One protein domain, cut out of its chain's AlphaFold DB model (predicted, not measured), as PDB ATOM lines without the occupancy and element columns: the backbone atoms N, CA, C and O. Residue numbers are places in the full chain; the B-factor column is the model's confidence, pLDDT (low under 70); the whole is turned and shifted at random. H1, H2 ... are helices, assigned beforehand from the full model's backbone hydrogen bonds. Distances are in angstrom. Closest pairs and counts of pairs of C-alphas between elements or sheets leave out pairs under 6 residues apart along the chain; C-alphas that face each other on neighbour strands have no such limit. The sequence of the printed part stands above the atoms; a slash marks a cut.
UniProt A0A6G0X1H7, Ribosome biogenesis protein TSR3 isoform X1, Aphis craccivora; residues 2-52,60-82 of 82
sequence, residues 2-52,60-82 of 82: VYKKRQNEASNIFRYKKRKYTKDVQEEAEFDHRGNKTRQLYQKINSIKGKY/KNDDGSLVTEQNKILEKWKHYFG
ATOM      1  N   VAL A   2      22.234 -39.645   9.972       78.31
ATOM      2  CA  VAL A   2      22.614 -40.784   9.100       78.31
ATOM      3  C   VAL A   2      21.717 -40.927   7.856       78.31
ATOM      4  O   VAL A   2      22.235 -40.982   6.744       78.31
ATOM      5  N   TYR A   3      20.391 -40.855   8.017       78.06
ATOM      6  CA  TYR A   3      19.424 -40.930   6.909       78.06
ATOM      7  C   TYR A   3      19.702 -39.928   5.771       78.06
ATOM      8  O   TYR A   3      19.865 -40.313   4.614       78.06
ATOM      9  N   LYS A   4      19.818 -38.629   6.096       82.69
ATOM     10  CA  LYS A   4      20.088 -37.571   5.102       82.69
ATOM     11  C   LYS A   4      21.428 -37.787   4.390       82.69
ATOM     12  O   LYS A   4      21.531 -37.519   3.195       82.69
ATOM     13  N   LYS A   5      22.443 -38.295   5.098       86.38
ATOM     14  CA  LYS A   5      23.749 -38.620   4.509       86.38
ATOM     15  C   LYS A   5      23.621 -39.742   3.473       86.38
ATOM     16  O   LYS A   5      24.025 -39.542   2.331       86.38
ATOM     17  N   ARG A   6      22.959 -40.851   3.821       83.81
ATOM     18  CA  ARG A   6      22.713 -41.969   2.889       83.81
ATOM     19  C   ARG A   6      21.846 -41.557   1.694       83.81
ATOM     20  O   ARG A   6      22.109 -41.963   0.564       83.81
ATOM     21  N   GLN A   7      20.854 -40.687   1.901       83.38
ATOM     22  CA  GLN A   7      20.052 -40.122   0.811       83.38
ATOM     23  C   GLN A   7      20.909 -39.288  -0.161       83.38
ATOM     24  O   GLN A   7      20.779 -39.421  -1.382       83.38
ATOM     25  N   ASN A   8      21.813 -38.459   0.368       87.56
ATOM     26  CA  ASN A   8      22.739 -37.666  -0.440       87.56
ATOM     27  C   ASN A   8      23.726 -38.549  -1.215       87.56
ATOM     28  O   ASN A   8      23.933 -38.320  -2.406       87.56
ATOM     29  N   GLU A   9      24.282 -39.581  -0.578       88.19
ATOM     30  CA  GLU A   9      25.155 -40.571  -1.220       88.19
ATOM     31  C   GLU A   9      24.437 -41.280  -2.376       88.19
ATOM     32  O   GLU A   9      24.934 -41.283  -3.505       88.19
ATOM     33  N   ALA A  10      23.219 -41.784  -2.148       85.38
ATOM     34  CA  ALA A  10      22.408 -42.407  -3.191       85.38
ATOM     35  C   ALA A  10      22.129 -41.438  -4.353       85.38
ATOM     36  O   ALA A  10      22.285 -41.793  -5.527       85.38
ATOM     37  N   SER A  11      21.771 -40.188  -4.047       86.50
ATOM     38  CA  SER A  11      21.557 -39.150  -5.057       86.50
ATOM     39  C   SER A  11      22.823 -38.877  -5.875       86.50
ATOM     40  O   SER A  11      22.756 -38.762  -7.102       86.50
ATOM     41  N   ASN A  12      23.988 -38.820  -5.231       89.81
ATOM     42  CA  ASN A  12      25.270 -38.629  -5.904       89.81
ATOM     43  C   ASN A  12      25.610 -39.807  -6.824       89.81
ATOM     44  O   ASN A  12      25.999 -39.577  -7.969       89.81
ATOM     45  N   ILE A  13      25.356 -41.047  -6.395       88.88
ATOM     46  CA  ILE A  13      25.516 -42.244  -7.235       88.88
ATOM     47  C   ILE A  13      24.621 -42.162  -8.478       88.88
ATOM     48  O   ILE A  13      25.082 -42.428  -9.589       88.88
ATOM     49  N   PHE A  14      23.350 -41.772  -8.330       85.38
ATOM     50  CA  PHE A  14      22.449 -41.629  -9.478       85.38
ATOM     51  C   PHE A  14      22.892 -40.520 -10.434       85.38
ATOM     52  O   PHE A  14      22.855 -40.718 -11.650       85.38
ATOM     53  N   ARG A  15      23.336 -39.369  -9.911       88.94
ATOM     54  CA  ARG A  15      23.876 -38.271 -10.728       88.94
ATOM     55  C   ARG A  15      25.118 -38.714 -11.496       88.94
ATOM     56  O   ARG A  15      25.194 -38.470 -12.698       88.94
ATOM     57  N   TYR A  16      26.047 -39.393 -10.827       90.75
ATOM     58  CA  TYR A  16      27.255 -39.931 -11.448       90.75
ATOM     59  C   TYR A  16      26.917 -40.929 -12.561       90.75
ATOM     60  O   TYR A  16      27.366 -40.760 -13.690       90.75
ATOM     61  N   LYS A  17      26.052 -41.914 -12.284       88.69
ATOM     62  CA  LYS A  17      25.621 -42.907 -13.283       88.69
ATOM     63  C   LYS A  17      24.941 -42.267 -14.490       88.69
ATOM     64  O   LYS A  17      25.189 -42.694 -15.612       88.69
ATOM     65  N   LYS A  18      24.120 -41.235 -14.271       86.69
ATOM     66  CA  LYS A  18      23.492 -40.477 -15.360       86.69
ATOM     67  C   LYS A  18      24.539 -39.769 -16.225       86.69
ATOM     68  O   LYS A  18      24.465 -39.872 -17.441       86.69
ATOM     69  N   ARG A  19      25.518 -39.090 -15.611       90.25
ATOM     70  CA  ARG A  19      26.614 -38.425 -16.341       90.25
ATOM     71  C   ARG A  19      27.450 -39.419 -17.140       90.25
ATOM     72  O   ARG A  19      27.729 -39.154 -18.301       90.25
ATOM     73  N   LYS A  20      27.799 -40.558 -16.531       91.19
ATOM     74  CA  LYS A  20      28.549 -41.625 -17.198       91.19
ATOM     75  C   LYS A  20      27.798 -42.140 -18.427       91.19
ATOM     76  O   LYS A  20      28.344 -42.086 -19.512       91.19
ATOM     77  N   TYR A  21      26.521 -42.493 -18.274       87.62
ATOM     78  CA  TYR A  21      25.681 -42.909 -19.401       87.62
ATOM     79  C   TYR A  21      25.665 -41.878 -20.539       87.62
ATOM     80  O   TYR A  21      25.847 -42.240 -21.692       87.62
ATOM     81  N   THR A  22      25.473 -40.591 -20.233       88.00
ATOM     82  CA  THR A  22      25.475 -39.547 -21.270       88.00
ATOM     83  C   THR A  22      26.820 -39.448 -21.988       88.00
ATOM     84  O   THR A  22      26.829 -39.295 -23.206       88.00
ATOM     85  N   LYS A  23      27.933 -39.564 -21.255       91.44
ATOM     86  CA  LYS A  23      29.283 -39.568 -21.829       91.44
ATOM     87  C   LYS A  23      29.487 -40.765 -22.758       91.44
ATOM     88  O   LYS A  23      29.896 -40.569 -23.892       91.44
ATOM     89  N   ASP A  24      29.123 -41.962 -22.301       91.19
ATOM     90  CA  ASP A  24      29.272 -43.199 -23.072       91.19
ATOM     91  C   ASP A  24      28.476 -43.113 -24.395       91.19
ATOM     92  O   ASP A  24      29.015 -43.379 -25.467       91.19
ATOM     93  N   VAL A  25      27.221 -42.633 -24.357       89.81
ATOM     94  CA  VAL A  25      26.411 -42.454 -25.581       89.81
ATOM     95  C   VAL A  25      26.984 -41.369 -26.502       89.81
ATOM     96  O   VAL A  25      26.882 -41.493 -27.723       89.81
ATOM     97  N   GLN A  26      27.587 -40.310 -25.952       90.56
ATOM     98  CA  GLN A  26      28.243 -39.272 -26.752       90.56
ATOM     99  C   GLN A  26      29.479 -39.821 -27.478       90.56
ATOM    100  O   GLN A  26      29.603 -39.621 -28.684       90.56
ATOM    101  N   GLU A  27      30.357 -40.542 -26.779       93.62
ATOM    102  CA  GLU A  27      31.551 -41.163 -27.374       93.62
ATOM    103  C   GLU A  27      31.160 -42.143 -28.492       93.62
ATOM    104  O   GLU A  27      31.720 -42.137 -29.590       93.62
ATOM    105  N   GLU A  28      30.117 -42.934 -28.251       93.44
ATOM    106  CA  GLU A  28      29.530 -43.828 -29.239       93.44
ATOM    107  C   GLU A  28      28.930 -43.106 -30.457       93.44
ATOM    108  O   GLU A  28      28.955 -43.650 -31.565       93.44
ATOM    109  N   ALA A  29      28.344 -41.924 -30.266       92.56
ATOM    110  CA  ALA A  29      27.807 -41.106 -31.348       92.56
ATOM    111  C   ALA A  29      28.936 -40.485 -32.186       92.56
ATOM    112  O   ALA A  29      28.857 -40.477 -33.412       92.56
ATOM    113  N   GLU A  30      30.018 -40.027 -31.551       94.06
ATOM    114  CA  GLU A  30      31.207 -39.525 -32.250       94.06
ATOM    115  C   GLU A  30      31.856 -40.611 -33.118       94.06
ATOM    116  O   GLU A  30      32.245 -40.342 -34.258       94.06
ATOM    117  N   PHE A  31      31.921 -41.849 -32.621       94.94
ATOM    118  CA  PHE A  31      32.396 -42.990 -33.403       94.94
ATOM    119  C   PHE A  31      31.522 -43.248 -34.641       94.94
ATOM    120  O   PHE A  31      32.043 -43.416 -35.745       94.94
ATOM    121  N   ASP A  32      30.196 -43.229 -34.486       94.50
ATOM    122  CA  ASP A  32      29.269 -43.412 -35.607       94.50
ATOM    123  C   ASP A  32      29.352 -42.274 -36.627       94.50
ATOM    124  O   ASP A  32      29.280 -42.526 -37.830       94.50
ATOM    125  N   HIS A  33      29.546 -41.038 -36.166       92.81
ATOM    126  CA  HIS A  33      29.748 -39.888 -37.040       92.81
ATOM    127  C   HIS A  33      30.997 -40.064 -37.914       92.81
ATOM    128  O   HIS A  33      30.903 -39.959 -39.134       92.81
ATOM    129  N   ARG A  34      32.141 -40.422 -37.311       95.25
ATOM    130  CA  ARG A  34      33.394 -40.689 -38.046       95.25
ATOM    131  C   ARG A  34      33.263 -41.857 -39.025       95.25
ATOM    132  O   ARG A  34      33.915 -41.866 -40.061       95.25
ATOM    133  N   GLY A  35      32.421 -42.836 -38.698       95.75
ATOM    134  CA  GLY A  35      32.134 -43.991 -39.546       95.75
ATOM    135  C   GLY A  35      31.058 -43.765 -40.613       95.75
ATOM    136  O   GLY A  35      30.645 -44.745 -41.230       95.75
ATOM    137  N   ASN A  36      30.557 -42.536 -40.805       94.44
ATOM    138  CA  ASN A  36      29.433 -42.214 -41.700       94.44
ATOM    139  C   ASN A  36      28.157 -43.047 -41.429       94.44
ATOM    140  O   ASN A  36      27.341 -43.298 -42.317       94.44
ATOM    141  N   LYS A  37      27.952 -43.471 -40.176       95.69
ATOM    142  CA  LYS A  37      26.803 -44.269 -39.719       95.69
ATOM    143  C   LYS A  37      25.648 -43.366 -39.285       95.69
ATOM    144  O   LYS A  37      25.227 -43.360 -38.127       95.69
ATOM    145  N   THR A  38      25.121 -42.587 -40.229       93.06
ATOM    146  CA  THR A  38      24.126 -41.528 -39.977       93.06
ATOM    147  C   THR A  38      22.893 -42.029 -39.220       93.06
ATOM    148  O   THR A  38      22.421 -41.373 -38.292       93.06
ATOM    149  N   ARG A  39      22.376 -43.220 -39.553       94.25
ATOM    150  CA  ARG A  39      21.194 -43.777 -38.877       94.25
ATOM    151  C   ARG A  39      21.464 -44.078 -37.401       94.25
ATOM    152  O   ARG A  39      20.643 -43.727 -36.555       94.25
ATOM    153  N   GLN A  40      22.592 -44.715 -37.096       94.19
ATOM    154  CA  GLN A  40      22.985 -45.085 -35.736       94.19
ATOM    155  C   GLN A  40      23.266 -43.835 -34.893       94.19
ATOM    156  O   GLN A  40      22.773 -43.731 -33.768       94.19
ATOM    157  N   LEU A  41      23.928 -42.837 -35.487       93.25
ATOM    158  CA  LEU A  41      24.133 -41.521 -34.885       93.25
ATOM    159  C   LEU A  41      22.804 -40.895 -34.434       93.25
ATOM    160  O   LEU A  41      22.642 -40.558 -33.260       93.25
ATOM    161  N   TYR A  42      21.817 -40.781 -35.329       91.12
ATOM    162  CA  TYR A  42      20.524 -40.192 -34.970       91.12
ATOM    163  C   TYR A  42      19.733 -41.037 -33.965       91.12
ATOM    164  O   TYR A  42      19.052 -40.474 -33.107       91.12
ATOM    165  N   GLN A  43      19.837 -42.369 -34.006       90.75
ATOM    166  CA  GLN A  43      19.234 -43.237 -32.986       90.75
ATOM    167  C   GLN A  43      19.804 -42.956 -31.588       90.75
ATOM    168  O   GLN A  43      19.034 -42.840 -30.633       90.75
ATOM    169  N   LYS A  44      21.124 -42.781 -31.473       88.94
ATOM    170  CA  LYS A  44      21.803 -42.431 -30.214       88.94
ATOM    171  C   LYS A  44      21.465 -41.015 -29.748       88.94
ATOM    172  O   LYS A  44      21.112 -40.815 -28.591       88.94
ATOM    173  N   ILE A  45      21.461 -40.032 -30.647       87.56
ATOM    174  CA  ILE A  45      21.037 -38.661 -30.310       87.56
ATOM    175  C   ILE A  45      19.588 -38.650 -29.797       87.56
ATOM    176  O   ILE A  45      19.276 -37.996 -28.798       87.56
ATOM    177  N   ASN A  46      18.693 -39.403 -30.437       87.00
ATOM    178  CA  ASN A  46      17.302 -39.505 -30.006       87.00
ATOM    179  C   ASN A  46      17.154 -40.251 -28.671       87.00
ATOM    180  O   ASN A  46      16.278 -39.898 -27.878       87.00
ATOM    181  N   SER A  47      18.020 -41.223 -28.369       81.56
ATOM    182  CA  SER A  47      18.021 -41.896 -27.064       81.56
ATOM    183  C   SER A  47      18.471 -40.968 -25.928       81.56
ATOM    184  O   SER A  47      17.931 -41.067 -24.826       81.56
ATOM    185  N   ILE A  48      19.374 -40.011 -26.197       77.50
ATOM    186  CA  ILE A  48      19.771 -38.954 -25.246       77.50
ATOM    187  C   ILE A  48      18.620 -37.976 -24.979       77.50
ATOM    188  O   ILE A  48      18.437 -37.543 -23.839       77.50
ATOM    189  N   LYS A  49      17.833 -37.626 -26.009       72.75
ATOM    190  CA  LYS A  49      16.622 -36.798 -25.842       72.75
ATOM    191  C   LYS A  49      15.579 -37.487 -24.955       72.75
ATOM    192  O   LYS A  49      14.796 -36.814 -24.284       72.75
ATOM    193  N   GLY A  50      15.582 -38.820 -24.918       70.44
ATOM    194  CA  GLY A  50      14.829 -39.600 -23.944       70.44
ATOM    195  C   GLY A  50      15.301 -39.323 -22.512       70.44
ATOM    196  O   GLY A  50      16.492 -39.245 -22.223       70.44
ATOM    197  N   LYS A  51      14.366 -39.185 -21.562       67.62
ATOM    198  CA  LYS A  51      14.728 -39.071 -20.139       67.62
ATOM    199  C   LYS A  51      15.567 -40.291 -19.742       67.62
ATOM    200  O   LYS A  51      15.146 -41.419 -19.989       67.62
ATOM    201  N   TYR A  52      16.707 -40.072 -19.075       70.88
ATOM    202  CA  TYR A  52      17.505 -41.149 -18.475       70.88
ATOM    203  C   TYR A  52      16.601 -42.082 -17.661       70.88
ATOM    204  O   TYR A  52      16.092 -41.700 -16.600       70.88
ATOM    205  N   LYS A  60      18.461 -57.984  -4.080       86.88
ATOM    206  CA  LYS A  60      19.040 -59.308  -3.846       86.88
ATOM    207  C   LYS A  60      19.409 -59.491  -2.383       86.88
ATOM    208  O   LYS A  60      19.681 -58.511  -1.685       86.88
ATOM    209  N   ASN A  61      19.353 -60.729  -1.922       82.44
ATOM    210  CA  ASN A  61      19.961 -61.209  -0.686       82.44
ATOM    211  C   ASN A  61      21.470 -61.393  -0.855       82.44
ATOM    212  O   ASN A  61      21.982 -61.333  -1.974       82.44
ATOM    213  N   ASP A  62      22.167 -61.566   0.267       82.62
ATOM    214  CA  ASP A  62      23.627 -61.730   0.285       82.62
ATOM    215  C   ASP A  62      24.050 -63.047  -0.386       82.62
ATOM    216  O   ASP A  62      25.114 -63.127  -0.991       82.62
ATOM    217  N   ASP A  63      23.155 -64.040  -0.385       85.50
ATOM    218  CA  ASP A  63      23.250 -65.299  -1.135       85.50
ATOM    219  C   ASP A  63      22.954 -65.147  -2.647       85.50
ATOM    220  O   ASP A  63      23.015 -66.112  -3.406       85.50
ATOM    221  N   GLY A  64      22.611 -63.938  -3.107       81.69
ATOM    222  CA  GLY A  64      22.286 -63.629  -4.500       81.69
ATOM    223  C   GLY A  64      20.839 -63.913  -4.921       81.69
ATOM    224  O   GLY A  64      20.476 -63.563  -6.053       81.69
ATOM    225  N   SER A  65      20.003 -64.475  -4.040       88.31
ATOM    226  CA  SER A  65      18.581 -64.732  -4.305       88.31
ATOM    227  C   SER A  65      17.769 -63.431  -4.401       88.31
ATOM    228  O   SER A  65      18.152 -62.394  -3.854       88.31
ATOM    229  N   LEU A  66      16.657 -63.442  -5.145       87.00
ATOM    230  CA  LEU A  66      15.803 -62.260  -5.308       87.00
ATOM    231  C   LEU A  66      14.911 -62.056  -4.082       87.00
ATOM    232  O   LEU A  66      14.245 -62.981  -3.625       87.00
ATOM    233  N   VAL A  67      14.828 -60.816  -3.603       86.75
ATOM    234  CA  VAL A  67      13.867 -60.437  -2.564       86.75
ATOM    235  C   VAL A  67      12.550 -60.069  -3.230       86.75
ATOM    236  O   VAL A  67      12.433 -59.010  -3.847       86.75
ATOM    237  N   THR A  68      11.569 -60.956  -3.115       85.56
ATOM    238  CA  THR A  68      10.225 -60.778  -3.684       85.56
ATOM    239  C   THR A  68       9.185 -60.409  -2.626       85.56
ATOM    240  O   THR A  68       8.221 -59.714  -2.932       85.56
ATOM    241  N   GLU A  69       9.388 -60.823  -1.373       89.00
ATOM    242  CA  GLU A  69       8.457 -60.568  -0.272       89.00
ATOM    243  C   GLU A  69       8.476 -59.101   0.177       89.00
ATOM    244  O   GLU A  69       9.519 -58.546   0.534       89.00
ATOM    245  N   GLN A  70       7.294 -58.485   0.238       83.88
ATOM    246  CA  GLN A  70       7.142 -57.062   0.545       83.88
ATOM    247  C   GLN A  70       7.671 -56.685   1.938       83.88
ATOM    248  O   GLN A  70       8.323 -55.650   2.085       83.88
ATOM    249  N   ASN A  71       7.475 -57.546   2.941       87.00
ATOM    250  CA  ASN A  71       7.984 -57.322   4.297       87.00
ATOM    251  C   ASN A  71       9.518 -57.324   4.336       87.00
ATOM    252  O   ASN A  71      10.117 -56.405   4.893       87.00
ATOM    253  N   LYS A  72      10.160 -58.277   3.648       85.44
ATOM    254  CA  LYS A  72      11.627 -58.358   3.544       85.44
ATOM    255  C   LYS A  72      12.219 -57.167   2.788       85.44
ATOM    256  O   LYS A  72      13.291 -56.673   3.137       85.44
ATOM    257  N   ILE A  73      11.516 -56.661   1.771       84.50
ATOM    258  CA  ILE A  73      11.898 -55.423   1.073       84.50
ATOM    259  C   ILE A  73      11.862 -54.234   2.044       84.50
ATOM    260  O   ILE A  73      12.814 -53.456   2.094       84.50
ATOM    261  N   LEU A  74      10.786 -54.094   2.827       84.56
ATOM    262  CA  LEU A  74      10.638 -53.014   3.808       84.56
ATOM    263  C   LEU A  74      11.704 -53.078   4.905       84.56
ATOM    264  O   LEU A  74      12.279 -52.045   5.244       84.56
ATOM    265  N   GLU A  75      12.009 -54.264   5.429       85.75
ATOM    266  CA  GLU A  75      13.081 -54.458   6.412       85.75
ATOM    267  C   GLU A  75      14.445 -54.060   5.859       85.75
ATOM    268  O   GLU A  75      15.187 -53.331   6.516       85.75
ATOM    269  N   LYS A  76      14.757 -54.438   4.616       84.50
ATOM    270  CA  LYS A  76      16.000 -54.009   3.967       84.50
ATOM    271  C   LYS A  76      16.088 -52.506   3.796       84.50
ATOM    272  O   LYS A  76      17.152 -51.938   4.022       84.50
ATOM    273  N   TRP A  77      14.992 -51.847   3.429       82.12
ATOM    274  CA  TRP A  77      14.975 -50.390   3.356       82.12
ATOM    275  C   TRP A  77      15.133 -49.746   4.729       82.12
ATOM    276  O   TRP A  77      15.880 -48.777   4.843       82.12
ATOM    277  N   LYS A  78      14.499 -50.298   5.771       84.06
ATOM    278  CA  LYS A  78      14.696 -49.850   7.157       84.06
ATOM    279  C   LYS A  78      16.144 -50.025   7.601       84.06
ATOM    280  O   LYS A  78      16.687 -49.093   8.166       84.06
ATOM    281  N   HIS A  79      16.796 -51.142   7.291       83.00
ATOM    282  CA  HIS A  79      18.216 -51.341   7.592       83.00
ATOM    283  C   HIS A  79      19.120 -50.397   6.779       83.00
ATOM    284  O   HIS A  79      20.102 -49.855   7.279       83.00
ATOM    285  N   TYR A  80      18.790 -50.176   5.505       79.12
ATOM    286  CA  TYR A  80      19.576 -49.321   4.619       79.12
ATOM    287  C   TYR A  80      19.432 -47.831   4.937       79.12
ATOM    288  O   TYR A  80      20.358 -47.069   4.683       79.12
ATOM    289  N   PHE A  81      18.306 -47.380   5.486       74.38
ATOM    290  CA  PHE A  81      18.048 -45.959   5.740       74.38
ATOM    291  C   PHE A  81      17.950 -45.573   7.220       74.38
ATOM    292  O   PHE A  81      18.213 -44.410   7.532       74.38
ATOM    293  N   GLY A  82      17.592 -46.515   8.094       69.75
ATOM    294  CA  GLY A  82      17.701 -46.396   9.551       69.75
ATOM    295  C   GLY A  82      19.150 -46.260   9.986       69.75
ATOM    296  O   GLY A  82      19.380 -45.432  10.892       69.75
TER     297      GLY A  82
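AT A GLANCE: This is residues 2 to 52 and 60 to 82 of the 82 residues of the protein "Ribosome biogenesis protein TSR3 isoform X1" of Aphis craccivora (UniProt A0A6G0X1H7). One long helix, H1, makes the longest axis; at its far end H2 folds back over it as a helical hairpin, and near its first residues H3 reaches it crosswise, meeting it at H3's own last residue. Between these two contacts residues 8 to 16 of H1 stand free. The printed part has 74 residues with three named helices, in the order H1, H2, H3, and no named strand; its class is all helix. It is extended and elongated, with a radius of gyration of the C-alphas of 18.9 A and spans of 52 by 28 by 20 A.

HOW THE PARTS SIT: H1, residues 2 to 34, touches H3, residues 70 to 81, with its residues 2 to 7 alone. H3 touches H1 with residue 81 alone. The closest C-alphas are those of Tyr 3 and Phe 81, 5.3 A apart, and the lines stand about perpendicular, at 83 degrees. With residues 22 to 33 alone, H1 touches H2, residues 38 to 49. Their closest C-alphas, of Ala 29 and Leu 41, are 5.1 A apart. H1 and H2 form a helical hairpin, at a shallow tilt of 18 degrees, opposite ways. H2 and H3 are apart. In H1, H2 and H3 every backbone O i to N i+4 pair is within hydrogen-bond range.

IN THESE COORDINATES: H1 runs 48.4 A from C-alpha 2 at (22.614, -40.784, 9.100) to C-alpha 34 at (33.394, -40.689, -38.046). H2 runs 16.7 A from Thr 38 to Lys 49. H3 runs 16.4 A from Gln 70 to C-alpha 81 at (18.048, -45.959, 5.740).

THE WHOLE: The C-alphas of Asn 36 and Asn 71 are the two farthest apart, at 53.0 A. The link from H1 to H2 is tight, with 3 residues. The link from H2 to H3 runs across the cut: residues 53 to 59 are not printed, and C-alphas 52 and 60 are 23.4 A apart. The mean pLDDT of the printed part is 86.5; residues 51 and 82 are under 70.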